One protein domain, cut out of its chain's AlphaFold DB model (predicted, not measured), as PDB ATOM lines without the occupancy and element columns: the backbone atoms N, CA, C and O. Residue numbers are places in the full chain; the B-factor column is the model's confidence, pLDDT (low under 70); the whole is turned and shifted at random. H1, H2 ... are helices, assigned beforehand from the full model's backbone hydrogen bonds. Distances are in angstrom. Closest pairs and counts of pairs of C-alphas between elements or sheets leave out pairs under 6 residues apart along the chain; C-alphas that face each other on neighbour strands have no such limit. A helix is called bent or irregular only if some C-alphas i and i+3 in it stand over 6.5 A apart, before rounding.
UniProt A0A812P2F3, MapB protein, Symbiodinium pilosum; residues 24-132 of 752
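What this domain is: This is residues 24 to 132 of the 752 residues of the protein "MapB protein" of Symbiodinium pilosum (UniProt A0A812P2F3). Six helices stand in three groups along the longest axis: the longest helix, H6, with H5 near it at one end, H3 and H4 crossing at a steep tilt in the middle, and H1 with H2 making a corner at the other end. The start of H6 packs on H3, but contacts between helices are few, and H5 touches no helix. The printed part has 109 residues, with six named helices, H1 to H6 in order along the chain, and no named strand; the class is all helix. The whole is compact, with a radius of gyration of the C-alphas of 14.5 A and spans of 42 by 29 by 22 A.

Where its parts are: Find C-alpha 109 at (21.968, 5.957, -35.140); from there H6, residues 109 to 126, runs 25.1 A to C-alpha 126 at (11.848, -15.985, -41.967). Before it come H5, residues 90 to 98, and H4, residues 72 to 80. H3 is residues 55 to 65, 15.5 A long, and H2 is residues 43 to 49. Look for the beginning of H1, residues 24 to 40, at C-alpha 24, (25.178, 4.026, -7.779); it is 25.1 A long. H1 is irregular, only just: C-alphas 24 and 27 are 6.50 A apart.

How they stand to each other: Start at H6, which touches H3 with residues 109 to 116 alone; the closest C-alphas, of Val 56 and Gln 113, are 6.4 A apart. The two run opposite ways at a steep tilt of 42 degrees. H5 is close to H6 but not clearly touching, with the C-alphas of Leu 96 and Thr 115 closest at 7.7 A, and their lines are about perpendicular at 82 degrees. Go on to H3 and H4, which touch, closest at the C-alphas of Leu 62 and Gly 74, 6.4 A; they run opposite ways at a steep tilt of 69 degrees, only just short of about perpendicular. H1 is close to H3 but not clearly touching, with the C-alphas of Phe 32 and Arg 65 closest at 6.3 A. H1 and H2 touch only at the corner by their link, H1 with residues 33 to 40 alone; the C-alphas of Tyr 40 and Phe 46 are closest at 5.5 A. H2 and H3 are only just apart, closest 8.4 A, and H4 and H6 are apart. In H2, H3, H4, H5 and H6 every O i to N i+4 pair is within hydrogen-bond range; in H1 12 of 13 are.

The domain as a whole: The two C-alphas farthest apart, those of Ala 38 and Ala 98, are 43.9 A from each other. The printed part has no cut, and no link is long; those from H1 to H2 and from H2 to H3 are tight. Look in the B-factor column for pLDDT: the mean of the printed part is 82.7, H5 has a mean of 68, and 12 residues are under 70, among them residues 125 to 128.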
ATOM      1  N   ARG A  24      25.745   2.670  -7.638       74.00
ATOM      2  CA  ARG A  24      25.178   4.026  -7.779       74.00
ATOM      3  C   ARG A  24      24.160   4.167  -8.913       74.00
ATOM      4  O   ARG A  24      23.329   5.065  -8.864       74.00
ATOM      5  N   SER A  25      24.200   3.295  -9.923       78.38
ATOM      6  CA  SER A  25      23.215   3.319 -11.013       78.38
ATOM      7  C   SER A  25      21.858   2.725 -10.619       78.38
ATOM      8  O   SER A  25      20.855   3.050 -11.247       78.38
ATOM      9  N   VAL A  26      21.799   1.901  -9.563       74.88
ATOM     10  CA  VAL A  26      20.574   1.197  -9.148       74.88
ATOM     11  C   VAL A  26      19.474   2.163  -8.684       74.88
ATOM     12  O   VAL A  26      18.376   2.070  -9.232       74.88
ATOM     13  N   PRO A  27      19.721   3.128  -7.770       76.38
ATOM     14  CA  PRO A  27      18.689   4.087  -7.364       76.38
ATOM     15  C   PRO A  27      18.203   4.957  -8.527       76.38
ATOM     16  O   PRO A  27      17.007   5.197  -8.657       76.38
ATOM     17  N   VAL A  28      19.112   5.369  -9.417       81.75
ATOM     18  CA  VAL A  28      18.784   6.198 -10.590       81.75
ATOM     19  C   VAL A  28      17.901   5.425 -11.575       81.75
ATOM     20  O   VAL A  28      16.885   5.935 -12.037       81.75
ATOM     21  N   ASN A  29      18.229   4.159 -11.844       83.88
ATOM     22  CA  ASN A  29      17.400   3.297 -12.688       83.88
ATOM     23  C   ASN A  29      16.051   2.971 -12.036       83.88
ATOM     24  O   ASN A  29      15.040   2.909 -12.731       83.88
ATOM     25  N   ALA A  30      16.005   2.808 -10.711       80.69
ATOM     26  CA  ALA A  30      14.750   2.632  -9.984       80.69
ATOM     27  C   ALA A  30      13.857   3.880 -10.094       80.69
ATOM     28  O   ALA A  30      12.665   3.750 -10.362       80.69
ATOM     29  N   GLN A  31      14.425   5.084  -9.966       84.06
ATOM     30  CA  GLN A  31      13.703   6.342 -10.186       84.06
ATOM     31  C   GLN A  31      13.189   6.464 -11.623       84.06
ATOM     32  O   GLN A  31      12.036   6.842 -11.817       84.06
ATOM     33  N   PHE A  32      13.988   6.078 -12.620       87.94
ATOM     34  CA  PHE A  32      13.536   6.004 -14.011       87.94
ATOM     35  C   PHE A  32      12.319   5.079 -14.167       87.94
ATOM     36  O   PHE A  32      11.302   5.494 -14.719       87.94
ATOM     37  N   VAL A  33      12.371   3.858 -13.624       85.38
ATOM     38  CA  VAL A  33      11.246   2.907 -13.674       85.38
ATOM     39  C   VAL A  33      10.008   3.455 -12.954       85.38
ATOM     40  O   VAL A  33       8.890   3.273 -13.436       85.38
ATOM     41  N   LEU A  34      10.180   4.152 -11.827       86.19
ATOM     42  CA  LEU A  34       9.082   4.801 -11.103       86.19
ATOM     43  C   LEU A  34       8.473   5.966 -11.893       86.19
ATOM     44  O   LEU A  34       7.250   6.093 -11.920       86.19
ATOM     45  N   ALA A  35       9.292   6.771 -12.571       88.88
ATOM     46  CA  ALA A  35       8.819   7.839 -13.449       88.88
ATOM     47  C   ALA A  35       8.023   7.271 -14.635       88.88
ATOM     48  O   ALA A  35       6.909   7.713 -14.895       88.88
ATOM     49  N   VAL A  36       8.534   6.215 -15.278       89.38
ATOM     50  CA  VAL A  36       7.810   5.486 -16.332       89.38
ATOM     51  C   VAL A  36       6.504   4.894 -15.803       89.38
ATOM     52  O   VAL A  36       5.480   4.941 -16.478       89.38
ATOM     53  N   ARG A  37       6.493   4.354 -14.579       87.94
ATOM     54  CA  ARG A  37       5.267   3.855 -13.943       87.94
ATOM     55  C   ARG A  37       4.250   4.973 -13.705       87.94
ATOM     56  O   ARG A  37       3.063   4.715 -13.865       87.94
ATOM     57  N   ALA A  38       4.680   6.171 -13.316       90.94
ATOM     58  CA  ALA A  38       3.780   7.309 -13.132       90.94
ATOM     59  C   ALA A  38       3.158   7.768 -14.463       90.94
ATOM     60  O   ALA A  38       1.984   8.119 -14.500       90.94
ATOM     61  N   GLU A  39       3.930   7.710 -15.547       93.00
ATOM     62  CA  GLU A  39       3.527   8.150 -16.886       93.00
ATOM     63  C   GLU A  39       2.659   7.110 -17.627       93.00
ATOM     64  O   GLU A  39       1.623   7.447 -18.190       93.00
ATOM     65  N   TYR A  40       3.029   5.826 -17.569       89.31
ATOM     66  CA  TYR A  40       2.414   4.739 -18.352       89.31
ATOM     67  C   TYR A  40       1.683   3.687 -17.497       89.31
ATOM     68  O   TYR A  40       1.191   2.671 -17.996       89.31
ATOM     69  N   GLY A  41       1.645   3.858 -16.176       92.75
ATOM     70  CA  GLY A  41       1.062   2.916 -15.211       92.75
ATOM     71  C   GLY A  41       1.953   1.716 -14.860       92.75
ATOM     72  O   GLY A  41       1.831   1.163 -13.768       92.75
ATOM     73  N   SER A  42       2.858   1.296 -15.752       89.56
ATOM     74  CA  SER A  42       3.906   0.294 -15.486       89.56
ATOM     75  C   SER A  42       4.994   0.320 -16.563       89.56
ATOM     76  O   SER A  42       4.746   0.766 -17.681       89.56
ATOM     77  N   PHE A  43       6.169  -0.237 -16.260       84.56
ATOM     78  CA  PHE A  43       7.251  -0.381 -17.240       84.56
ATOM     79  C   PHE A  43       6.876  -1.309 -18.410       84.56
ATOM     80  O   PHE A  43       7.224  -1.036 -19.552       84.56
ATOM     81  N   ALA A  44       6.095  -2.364 -18.154       84.31
ATOM     82  CA  ALA A  44       5.598  -3.252 -19.206       84.31
ATOM     83  C   ALA A  44       4.638  -2.533 -20.170       84.31
ATOM     84  O   ALA A  44       4.734  -2.715 -21.378       84.31
ATOM     85  N   LYS A  45       3.749  -1.670 -19.649       90.19
ATOM     86  CA  LYS A  45       2.851  -0.844 -20.475       90.19
ATOM     87  C   LYS A  45       3.610   0.168 -21.327       90.19
ATOM     88  O   LYS A  45       3.232   0.379 -22.469       90.19
ATOM     89  N   PHE A  46       4.678   0.753 -20.790       92.88
ATOM     90  CA  PHE A  46       5.581   1.610 -21.556       92.88
ATOM     91  C   PHE A  46       6.192   0.872 -22.752       92.88
ATOM     92  O   PHE A  46       6.100   1.355 -23.874       92.88
ATOM     93  N   LEU A  47       6.734  -0.329 -22.535       90.56
ATOM     94  CA  LEU A  47       7.295  -1.140 -23.619       90.56
ATOM     95  C   LEU A  47       6.232  -1.572 -24.635       90.56
ATOM     96  O   LEU A  47       6.484  -1.525 -25.832       90.56
ATOM     97  N   ALA A  48       5.042  -1.961 -24.171       87.81
ATOM     98  CA  ALA A  48       3.932  -2.354 -25.040       87.81
ATOM     99  C   ALA A  48       3.378  -1.188 -25.878       87.81
ATOM    100  O   ALA A  48       2.837  -1.418 -26.953       87.81
ATOM    101  N   ALA A  49       3.499   0.048 -25.385       91.19
ATOM    102  CA  ALA A  49       3.104   1.255 -26.105       91.19
ATOM    103  C   ALA A  49       4.183   1.756 -27.083       91.19
ATOM    104  O   ALA A  49       3.904   2.655 -27.876       91.19
ATOM    105  N   TRP A  50       5.405   1.213 -27.025       92.69
ATOM    106  CA  TRP A  50       6.495   1.625 -27.904       92.69
ATOM    107  C   TRP A  50       6.333   1.010 -29.306       92.69
ATOM    108  O   TRP A  50       6.052  -0.190 -29.394       92.69
ATOM    109  N   PRO A  51       6.524   1.774 -30.402       90.81
ATOM    110  CA  PRO A  51       6.402   1.241 -31.760       90.81
ATOM    111  C   PRO A  51       7.342   0.051 -32.000       90.81
ATOM    112  O   PRO A  51       8.541   0.131 -31.720       90.81
ATOM    113  N   GLN A  52       6.805  -1.064 -32.508       79.19
ATOM    114  CA  GLN A  52       7.583  -2.295 -32.727       79.19
ATOM    115  C   GLN A  52       8.667  -2.131 -33.803       79.19
ATOM    116  O   GLN A  52       9.688  -2.818 -33.774       79.19
ATOM    117  N   ASP A  53       8.470  -1.190 -34.720       83.50
ATOM    118  CA  ASP A  53       9.393  -0.798 -35.779       83.50
ATOM    119  C   ASP A  53      10.407   0.278 -35.339       83.50
ATOM    120  O   ASP A  53      11.225   0.706 -36.151       83.50
ATOM    121  N   ASP A  54      10.428   0.694 -34.064       92.56
ATOM    122  CA  ASP A  54      11.383   1.687 -33.539       92.56
ATOM    123  C   ASP A  54      12.176   1.192 -32.318       92.56
ATOM    124  O   ASP A  54      12.243   1.808 -31.247       92.56
ATOM    125  N   VAL A  55      12.845   0.055 -32.491       92.00
ATOM    126  CA  VAL A  55      13.713  -0.532 -31.463       92.00
ATOM    127  C   VAL A  55      14.948   0.338 -31.196       92.00
ATOM    128  O   VAL A  55      15.402   0.457 -30.055       92.00
ATOM    129  N   VAL A  56      15.498   0.988 -32.224       93.94
ATOM    130  CA  VAL A  56      16.628   1.916 -32.069       93.94
ATOM    131  C   VAL A  56      16.227   3.152 -31.261       93.94
ATOM    132  O   VAL A  56      17.021   3.603 -30.430       93.94
ATOM    133  N   GLY A  57      15.014   3.680 -31.452       94.38
ATOM    134  CA  GLY A  57      14.459   4.740 -30.615       94.38
ATOM    135  C   GLY A  57      14.295   4.300 -29.165       94.38
ATOM    136  O   GLY A  57      14.730   5.017 -28.263       94.38
ATOM    137  N   LEU A  58      13.812   3.076 -28.929       93.88
ATOM    138  CA  LEU A  58      13.716   2.520 -27.576       93.88
ATOM    139  C   LEU A  58      15.088   2.431 -26.893       93.88
ATOM    140  O   LEU A  58      15.238   2.774 -25.719       93.88
ATOM    141  N   TRP A  59      16.128   2.012 -27.617       93.56
ATOM    142  CA  TRP A  59      17.494   1.989 -27.081       93.56
ATOM    143  C   TRP A  59      18.027   3.384 -26.750       93.56
ATOM    144  O   TRP A  59      18.766   3.544 -25.775       93.56
ATOM    145  N   ALA A  60      17.678   4.388 -27.557       92.94
ATOM    146  CA  ALA A  60      18.040   5.773 -27.289       92.94
ATOM    147  C   ALA A  60      17.338   6.294 -26.025       92.94
ATOM    148  O   ALA A  60      17.989   6.935 -25.201       92.94
ATOM    149  N   GLU A  61      16.069   5.942 -25.828       92.00
ATOM    150  CA  GLU A  61      15.284   6.320 -24.651       92.00
ATOM    151  C   GLU A  61      15.841   5.693 -23.365       92.00
ATOM    152  O   GLU A  61      16.085   6.386 -22.372       92.00
ATOM    153  N   LEU A  62      16.157   4.393 -23.404       90.50
ATOM    154  CA  LEU A  62      16.821   3.701 -22.297       90.50
ATOM    155  C   LEU A  62      18.178   4.329 -21.966       90.50
ATOM    156  O   LEU A  62      18.522   4.470 -20.794       90.50
ATOM    157  N   ARG A  63      18.949   4.736 -22.981       90.06
ATOM    158  CA  ARG A  63      20.224   5.440 -22.787       90.06
ATOM    159  C   ARG A  63      20.034   6.829 -22.178       90.06
ATOM    160  O   ARG A  63      20.885   7.247 -21.397       90.06
ATOM    161  N   ALA A  64      18.988   7.551 -22.573       90.62
ATOM    162  CA  ALA A  64      18.750   8.925 -22.150       90.62
ATOM    163  C   ALA A  64      18.273   9.005 -20.695       90.62
ATOM    164  O   ALA A  64      18.745   9.850 -19.938       90.62
ATOM    165  N   ARG A  65      17.358   8.114 -20.297       87.25
ATOM    166  CA  ARG A  65      16.724   8.147 -18.969       87.25
ATOM    167  C   ARG A  65      17.328   7.157 -17.975       87.25
ATOM    168  O   ARG A  65      17.178   7.340 -16.770       87.25
ATOM    169  N   GLY A  66      18.016   6.125 -18.457       84.50
ATOM    170  CA  GLY A  66      18.638   5.091 -17.635       84.50
ATOM    171  C   GLY A  66      20.134   5.303 -17.407       84.50
ATOM    172  O   GLY A  66      20.923   5.476 -18.336       84.50
ATOM    173  N   SER A  67      20.574   5.173 -16.159       85.38
ATOM    174  CA  SER A  67      21.991   5.120 -15.808       85.38
ATOM    175  C   SER A  67      22.598   3.776 -16.223       85.38
ATOM    176  O   SER A  67      22.195   2.712 -15.754       85.38
ATOM    177  N   ARG A  68      23.597   3.807 -17.115       80.56
ATOM    178  CA  ARG A  68      24.274   2.618 -17.682       80.56
ATOM    179  C   ARG A  68      23.373   1.667 -18.486       80.56
ATOM    180  O   ARG A  68      23.809   0.559 -18.789       80.56
ATOM    181  N   LEU A  69      22.173   2.095 -18.882       83.75
ATOM    182  CA  LEU A  69      21.291   1.325 -19.771       83.75
ATOM    183  C   LEU A  69      21.566   1.571 -21.265       83.75
ATOM    184  O   LEU A  69      20.904   0.997 -22.120       83.75
ATOM    185  N   GLY A  70      22.577   2.374 -21.605       81.50
ATOM    186  CA  GLY A  70      23.074   2.478 -22.977       81.50
ATOM    187  C   GLY A  70      23.872   1.245 -23.428       81.50
ATOM    188  O   GLY A  70      24.414   0.492 -22.617       81.50
ATOM    189  N   GLY A  71      23.989   1.064 -24.746       79.44
ATOM    190  CA  GLY A  71      24.772  -0.026 -25.338       79.44
ATOM    191  C   GLY A  71      24.128  -1.399 -25.124       79.44
ATOM    192  O   GLY A  71      22.910  -1.533 -25.199       79.44
ATOM    193  N   GLN A  72      24.939  -2.432 -24.867       74.31
ATOM    194  CA  GLN A  72      24.431  -3.802 -24.703       74.31
ATOM    195  C   GLN A  72      23.611  -3.998 -23.430       74.31
ATOM    196  O   GLN A  72      22.692  -4.805 -23.427       74.31
ATOM    197  N   THR A  73      23.887  -3.250 -22.359       77.56
ATOM    198  CA  THR A  73      23.186  -3.412 -21.077       77.56
ATOM    199  C   THR A  73      21.676  -3.213 -21.217       77.56
ATOM    200  O   THR A  73      20.908  -4.021 -20.703       77.56
ATOM    201  N   GLY A  74      21.237  -2.181 -21.947       83.06
ATOM    202  CA  GLY A  74      19.813  -1.950 -22.213       83.06
ATOM    203  C   GLY A  74      19.190  -3.031 -23.094       83.06
ATOM    204  O   GLY A  74      18.078  -3.474 -22.831       83.06
ATOM    205  N   ARG A  75      19.932  -3.523 -24.093       86.94
ATOM    206  CA  ARG A  75      19.490  -4.618 -24.975       86.94
ATOM    207  C   ARG A  75      19.320  -5.927 -24.209       86.94
ATOM    208  O   ARG A  75      18.321  -6.617 -24.385       86.94
ATOM    209  N   TYR A  76      20.264  -6.237 -23.321       72.12
ATOM    210  CA  TYR A  76      20.165  -7.373 -22.413       72.12
ATOM    211  C   TYR A  76      18.984  -7.218 -21.467       72.12
ATOM    212  O   TYR A  76      18.210  -8.157 -21.341       72.12
ATOM    213  N   LEU A  77      18.796  -6.047 -20.849       81.38
ATOM    214  CA  LEU A  77      17.635  -5.788 -19.997       81.38
ATOM    215  C   LEU A  77      16.323  -6.084 -20.736       81.38
ATOM    216  O   LEU A  77      15.510  -6.839 -20.216       81.38
ATOM    217  N   LEU A  78      16.151  -5.542 -21.948       85.38
ATOM    218  CA  LEU A  78      14.982  -5.789 -22.798       85.38
ATOM    219  C   LEU A  78      14.783  -7.287 -23.080       85.38
ATOM    220  O   LEU A  78      13.685  -7.802 -22.888       85.38
ATOM    221  N   ARG A  79      15.854  -8.012 -23.430       72.94
ATOM    222  CA  ARG A  79      15.824  -9.477 -23.595       72.94
ATOM    223  C   ARG A  79      15.400 -10.206 -22.320       72.94
ATOM    224  O   ARG A  79      14.560 -11.097 -22.389       72.94
ATOM    225  N   PHE A  80      15.972  -9.845 -21.171       67.94
ATOM    226  CA  PHE A  80      15.698 -10.488 -19.882       67.94
ATOM    227  C   PHE A  80      14.238 -10.341 -19.457       67.94
ATOM    228  O   PHE A  80      13.692 -11.248 -18.837       67.94
ATOM    229  N   ILE A  81      13.601  -9.223 -19.807       73.94
ATOM    230  CA  ILE A  81      12.189  -8.959 -19.499       73.94
ATOM    231  C   ILE A  81      11.235  -9.371 -20.633       73.94
ATOM    232  O   ILE A  81      10.057  -9.027 -20.588       73.94
ATOM    233  N   GLY A  82      11.727 -10.108 -21.636       72.50
ATOM    234  CA  GLY A  82      10.910 -10.710 -22.694       72.50
ATOM    235  C   GLY A  82      10.554  -9.791 -23.867       72.50
ATOM    236  O   GLY A  82       9.685 -10.146 -24.657       72.50
ATOM    237  N   TYR A  83      11.204  -8.634 -24.010       84.31
ATOM    238  CA  TYR A  83      11.006  -7.732 -25.146       84.31
ATOM    239  C   TYR A  83      11.899  -8.140 -26.330       84.31
ATOM    240  O   TYR A  83      13.120  -8.263 -26.179       84.31
ATOM    241  N   ASP A  84      11.306  -8.354 -27.509       85.75
ATOM    242  CA  ASP A  84      12.044  -8.810 -28.691       85.75
ATOM    243  C   ASP A  84      12.868  -7.669 -29.304       85.75
ATOM    244  O   ASP A  84      12.356  -6.630 -29.708       85.75
ATOM    245  N   THR A  85      14.186  -7.841 -29.325       89.19
ATOM    246  CA  THR A  85      15.133  -6.806 -29.748       89.19
ATOM    247  C   THR A  85      16.412  -7.450 -30.295       89.19
ATOM    248  O   THR A  85      16.836  -8.498 -29.769       89.19
ATOM    249  N   PRO A  86      17.065  -6.870 -31.326       89.75
ATOM    250  CA  PRO A  86      18.339  -7.383 -31.812       89.75
ATOM    251  C   PRO A  86      19.397  -7.342 -30.706       89.75
ATOM    252  O   PRO A  86      19.572  -6.337 -30.015       89.75
ATOM    253  N   LEU A  87      20.129  -8.441 -30.546       85.19
ATOM    254  CA  LEU A  87      21.296  -8.485 -29.680       85.19
ATOM    255  C   LEU A  87      22.533  -8.445 -30.558       85.19
ATOM    256  O   LEU A  87      22.758  -9.341 -31.361       85.19
ATOM    257  N   LEU A  88      23.326  -7.393 -30.401       85.19
ATOM    258  CA  LEU A  88      24.491  -7.143 -31.241       85.19
ATOM    259  C   LEU A  88      25.752  -7.595 -30.504       85.19
ATOM    260  O   LEU A  88      26.598  -6.759 -30.190       85.19
ATOM    261  N   SER A  89      25.834  -8.880 -30.138       71.50
ATOM    262  CA  SER A  89      27.081  -9.455 -29.610       71.50
ATOM    263  C   SER A  89      28.206  -9.314 -30.641       71.50
ATOM    264  O   SER A  89      27.946  -8.966 -31.794       71.50
ATOM    265  N   ALA A  90      29.452  -9.558 -30.233       61.91
ATOM    266  CA  ALA A  90      30.584  -9.526 -31.158       61.91
ATOM    267  C   ALA A  90      30.326 -10.426 -32.384       61.91
ATOM    268  O   ALA A  90      30.412  -9.950 -33.511       61.91
ATOM    269  N   ASP A  91      29.847 -11.643 -32.136       57.94
ATOM    270  CA  ASP A  91      29.488 -12.670 -33.125       57.94
ATOM    271  C   ASP A  91      28.411 -12.198 -34.112       57.94
ATOM    272  O   ASP A  91      28.527 -12.344 -35.327       57.94
ATOM    273  N   VAL A  92      27.348 -11.572 -33.598       75.62
ATOM    274  CA  VAL A  92      26.258 -11.054 -34.439       75.62
ATOM    275  C   VAL A  92      26.733  -9.883 -35.278       75.62
ATOM    276  O   VAL A  92      26.376  -9.777 -36.447       75.62
ATOM    277  N   VAL A  93      27.528  -8.991 -34.690       79.56
ATOM    278  CA  VAL A  93      28.125  -7.867 -35.413       79.56
ATOM    279  C   VAL A  93      29.033  -8.367 -36.529       79.56
ATOM    280  O   VAL A  93      28.974  -7.834 -37.630       79.56
ATOM    281  N   GLN A  94      29.828  -9.400 -36.274       60.16
ATOM    282  CA  GLN A  94      30.683 -10.021 -37.279       60.16
ATOM    283  C   GLN A  94      29.873 -10.643 -38.413       60.16
ATOM    284  O   GLN A  94      30.152 -10.369 -39.577       60.16
ATOM    285  N   ALA A  95      28.822 -11.399 -38.094       65.50
ATOM    286  CA  ALA A  95      27.931 -11.958 -39.104       65.50
ATOM    287  C   ALA A  95      27.246 -10.862 -39.939       65.50
ATOM    288  O   ALA A  95      27.158 -10.989 -41.155       65.50
ATOM    289  N   LEU A  96      26.825  -9.756 -39.312       79.38
ATOM    290  CA  LEU A  96      26.260  -8.591 -40.003       79.38
ATOM    291  C   LEU A  96      27.257  -7.923 -40.959       79.38
ATOM    292  O   LEU A  96      26.854  -7.462 -42.024       79.38
ATOM    293  N   VAL A  97      28.538  -7.866 -40.584       75.56
ATOM    294  CA  VAL A  97      29.608  -7.372 -41.462       75.56
ATOM    295  C   VAL A  97      29.836  -8.333 -42.625       75.56
ATOM    296  O   VAL A  97      29.887  -7.897 -43.772       75.56
ATOM    297  N   ALA A  98      29.890  -9.636 -42.349       59.41
ATOM    298  CA  ALA A  98      30.115 -10.673 -43.352       59.41
ATOM    299  C   ALA A  98      29.045 -10.682 -44.454       59.41
ATOM    300  O   ALA A  98      29.365 -10.858 -45.625       59.41
ATOM    301  N   VAL A  99      27.779 -10.451 -44.093       68.19
ATOM    302  CA  VAL A  99      26.658 -10.400 -45.049       68.19
ATOM    303  C   VAL A  99      26.416  -8.996 -45.623       68.19
ATOM    304  O   VAL A  99      25.398  -8.757 -46.266       68.19
ATOM    305  N   GLY A 100      27.331  -8.051 -45.383       79.50
ATOM    306  CA  GLY A 100      27.300  -6.713 -45.977       79.50
ATOM    307  C   GLY A 100      26.211  -5.780 -45.433       79.50
ATOM    308  O   GLY A 100      25.871  -4.793 -46.082       79.50
ATOM    309  N   VAL A 101      25.651  -6.054 -44.249       86.50
ATOM    310  CA  VAL A 101      24.624  -5.188 -43.640       86.50
ATOM    311  C   VAL A 101      25.233  -3.933 -43.022       86.50
ATOM    312  O   VAL A 101      24.606  -2.877 -43.056       86.50
ATOM    313  N   VAL A 102      26.438  -4.017 -42.458       88.25
ATOM    314  CA  VAL A 102      27.193  -2.870 -41.925       88.25
ATOM    315  C   VAL A 102      28.688  -3.075 -42.144       88.25
ATOM    316  O   VAL A 102      29.158  -4.198 -42.091       88.25
ATOM    317  N   ASP A 103      29.466  -2.003 -42.292       80.00
ATOM    318  CA  ASP A 103      30.919  -2.132 -42.526       80.00
ATOM    319  C   ASP A 103      31.728  -2.412 -41.246       80.00
ATOM    320  O   ASP A 103      32.898  -2.783 -41.288       80.00
ATOM    321  N   LYS A 104      31.135  -2.146 -40.077       80.94
ATOM    322  CA  LYS A 104      31.750  -2.302 -38.751       80.94
ATOM    323  C   LYS A 104      30.689  -2.294 -37.657       80.94
ATOM    324  O   LYS A 104      29.516  -2.033 -37.918       80.94
ATOM    325  N   ALA A 105      31.122  -2.482 -36.408       83.00
ATOM    326  CA  ALA A 105      30.253  -2.432 -35.236       83.00
ATOM    327  C   ALA A 105      29.312  -1.204 -35.245       83.00
ATOM    328  O   ALA A 105      29.784  -0.058 -35.209       83.00
ATOM    329  N   PRO A 106      27.982  -1.414 -35.273       87.69
ATOM    330  CA  PRO A 106      27.025  -0.329 -35.410       87.69
ATOM    331  C   PRO A 106      26.903   0.427 -34.083       87.69
ATOM    332  O   PRO A 106      26.337  -0.054 -33.100       87.69
ATOM    333  N   THR A 107      27.461   1.635 -34.042       82.94
ATOM    334  CA  THR A 107      27.451   2.510 -32.853       82.94
ATOM    335  C   THR A 107      26.648   3.794 -33.064       82.94
ATOM    336  O   THR A 107      26.090   4.331 -32.108       82.94
ATOM    337  N   GLY A 108      26.550   4.275 -34.307       86.75
ATOM    338  CA  GLY A 108      25.767   5.453 -34.683       86.75
ATOM    339  C   GLY A 108      24.314   5.123 -35.034       86.75
ATOM    340  O   GLY A 108      24.018   4.023 -35.498       86.75
ATOM    341  N   LYS A 109      23.413   6.104 -34.876       88.44
ATOM    342  CA  LYS A 109      21.968   5.957 -35.140       88.44
ATOM    343  C   LYS A 109      21.677   5.353 -36.520       88.44
ATOM    344  O   LYS A 109      20.920   4.398 -36.602       88.44
ATOM    345  N   ARG A 110      22.341   5.842 -37.574       91.31
ATOM    346  CA  ARG A 110      22.169   5.350 -38.953       91.31
ATOM    347  C   ARG A 110      22.546   3.871 -39.111       91.31
ATOM    348  O   ARG A 110      21.769   3.113 -39.669       91.31
ATOM    349  N   ALA A 111      23.698   3.456 -38.582       90.50
ATOM    350  CA  ALA A 111      24.152   2.062 -38.659       90.50
ATOM    351  C   ALA A 111      23.260   1.122 -37.829       90.50
ATOM    352  O   ALA A 111      22.979  -0.001 -38.238       90.50
ATOM    353  N   LEU A 112      22.770   1.596 -36.680       92.75
ATOM    354  CA  LEU A 112      21.804   0.860 -35.864       92.75
ATOM    355  C   LEU A 112      20.451   0.720 -36.569       92.75
ATOM    356  O   LEU A 112      19.861  -0.350 -36.503       92.75
ATOM    357  N   GLN A 113      19.983   1.758 -37.267       93.81
ATOM    358  CA  GLN A 113      18.757   1.705 -38.070       93.81
ATOM    359  C   GLN A 113      18.903   0.771 -39.272       93.81
ATOM    360  O   GLN A 113      17.992   0.004 -39.542       93.81
ATOM    361  N   GLN A 114      20.053   0.777 -39.949       93.81
ATOM    362  CA  GLN A 114      20.354  -0.173 -41.024       93.81
ATOM    363  C   GLN A 114      20.375  -1.618 -40.511       93.81
ATOM    364  O   GLN A 114      19.772  -2.500 -41.112       93.81
ATOM    365  N   THR A 115      21.000  -1.840 -39.351       93.00
ATOM    366  CA  THR A 115      20.983  -3.145 -38.678       93.00
ATOM    367  C   THR A 115      19.556  -3.556 -38.325       93.00
ATOM    368  O   THR A 115      19.167  -4.686 -38.590       93.00
ATOM    369  N   GLN A 116      18.759  -2.648 -37.753       94.06
ATOM    370  CA  GLN A 116      17.361  -2.926 -37.439       94.06
ATOM    371  C   GLN A 116      16.573  -3.267 -38.704       94.06
ATOM    372  O   GLN A 116      15.868  -4.260 -38.688       94.06
ATOM    373  N   ALA A 117      16.732  -2.510 -39.793       94.69
ATOM    374  CA  ALA A 117      16.043  -2.760 -41.055       94.69
ATOM    375  C   ALA A 117      16.359  -4.151 -41.624       94.69
ATOM    376  O   ALA A 117      15.438  -4.862 -42.009       94.69
ATOM    377  N   ALA A 118      17.627  -4.576 -41.596       92.06
ATOM    378  CA  ALA A 118      18.007  -5.934 -41.987       92.06
ATOM    379  C   ALA A 118      17.358  -6.990 -41.081       92.06
ATOM    380  O   ALA A 118      16.798  -7.967 -41.561       92.06
ATOM    381  N   PHE A 119      17.364  -6.768 -39.763       92.19
ATOM    382  CA  PHE A 119      16.677  -7.645 -38.817       92.19
ATOM    383  C   PHE A 119      15.165  -7.707 -39.068       92.19
ATOM    384  O   PHE A 119      14.607  -8.798 -39.009       92.19
ATOM    385  N   SER A 120      14.512  -6.574 -39.349       93.25
ATOM    386  CA  SER A 120      13.083  -6.478 -39.677       93.25
ATOM    387  C   SER A 120      12.762  -7.238 -40.956       93.25
ATOM    388  O   SER A 120      11.853  -8.059 -40.956       93.25
ATOM    389  N   GLN A 121      13.561  -7.035 -42.003       88.44
ATOM    390  CA  GLN A 121      13.436  -7.761 -43.261       88.44
ATOM    391  C   GLN A 121      13.587  -9.272 -43.041       88.44
ATOM    392  O   GLN A 121      12.725 -10.048 -43.435       88.44
ATOM    393  N   TRP A 122      14.637  -9.708 -42.342       77.81
ATOM    394  CA  TRP A 122      14.837 -11.129 -42.057       77.81
ATOM    395  C   TRP A 122      13.746 -11.709 -41.165       77.81
ATOM    396  O   TRP A 122      13.396 -12.878 -41.311       77.81
ATOM    397  N   GLN A 123      13.197 -10.934 -40.233       79.12
ATOM    398  CA  GLN A 123      12.054 -11.341 -39.421       79.12
ATOM    399  C   GLN A 123      10.808 -11.545 -40.286       79.12
ATOM    400  O   GLN A 123      10.132 -12.557 -40.112       79.12
ATOM    401  N   GLU A 124      10.539 -10.641 -41.227       79.44
ATOM    402  CA  GLU A 124       9.430 -10.744 -42.180       79.44
ATOM    403  C   GLU A 124       9.588 -11.960 -43.105       79.44
ATOM    404  O   GLU A 124       8.669 -12.766 -43.236       79.44
ATOM    405  N   GLU A 125      10.780 -12.161 -43.669       59.84
ATOM    406  CA  GLU A 125      11.081 -13.268 -44.584       59.84
ATOM    407  C   GLU A 125      11.079 -14.638 -43.887       59.84
ATOM    408  O   GLU A 125      10.621 -15.638 -44.441       59.84
ATOM    409  N   SER A 126      11.617 -14.711 -42.664       51.19
ATOM    410  CA  SER A 126      11.848 -15.985 -41.967       51.19
ATOM    411  C   SER A 126      10.795 -16.338 -40.915       51.19
ATOM    412  O   SER A 126      10.820 -17.457 -40.390       51.19
ATOM    413  N   GLY A 127       9.932 -15.389 -40.542       63.72
ATOM    414  CA  GLY A 127       9.014 -15.491 -39.403       63.72
ATOM    415  C   GLY A 127       9.713 -15.584 -38.037       63.72
ATOM    416  O   GLY A 127       9.091 -15.947 -37.040       63.72
ATOM    417  N   CYS A 128      11.024 -15.329 -37.962       56.56
ATOM    418  CA  CYS A 128      11.803 -15.478 -36.736       56.56
ATOM    419  C   CYS A 128      11.850 -14.178 -35.921       56.56
ATOM    420  O   CYS A 128      12.073 -13.104 -36.461       56.56
ATOM    421  N   SER A 129      11.747 -14.287 -34.593       77.00
ATOM    422  CA  SER A 129      12.046 -13.174 -33.673       77.00
ATOM    423  C   SER A 129      13.454 -12.603 -33.883       77.00
ATOM    424  O   SER A 129      14.383 -13.338 -34.246       77.00
ATOM    425  N   TYR A 130      13.659 -11.327 -33.545       81.94
ATOM    426  CA  TYR A 130      15.002 -10.739 -33.504       81.94
ATOM    427  C   TYR A 130      15.922 -11.524 -32.573       81.94
ATOM    428  O   TYR A 130      17.110 -11.686 -32.861       81.94
ATOM    429  N   ASN A 131      15.370 -12.088 -31.494       73.12
ATOM    430  CA  ASN A 131      16.083 -13.016 -30.628       73.12
ATOM    431  C   ASN A 131      16.731 -14.171 -31.370       73.12
ATOM    432  O   ASN A 131      17.940 -14.409 -31.261       73.12
ATOM    433  N   ARG A 132      15.913 -14.853 -32.153       60.25
ATOM    434  CA  ARG A 132      16.318 -16.020 -32.904       60.25
ATOM    435  C   ARG A 132      17.291 -15.676 -34.022       60.25
ATOM    436  O   ARG A 132      18.282 -16.381 -34.171       60.25
TER     437      ARG A 132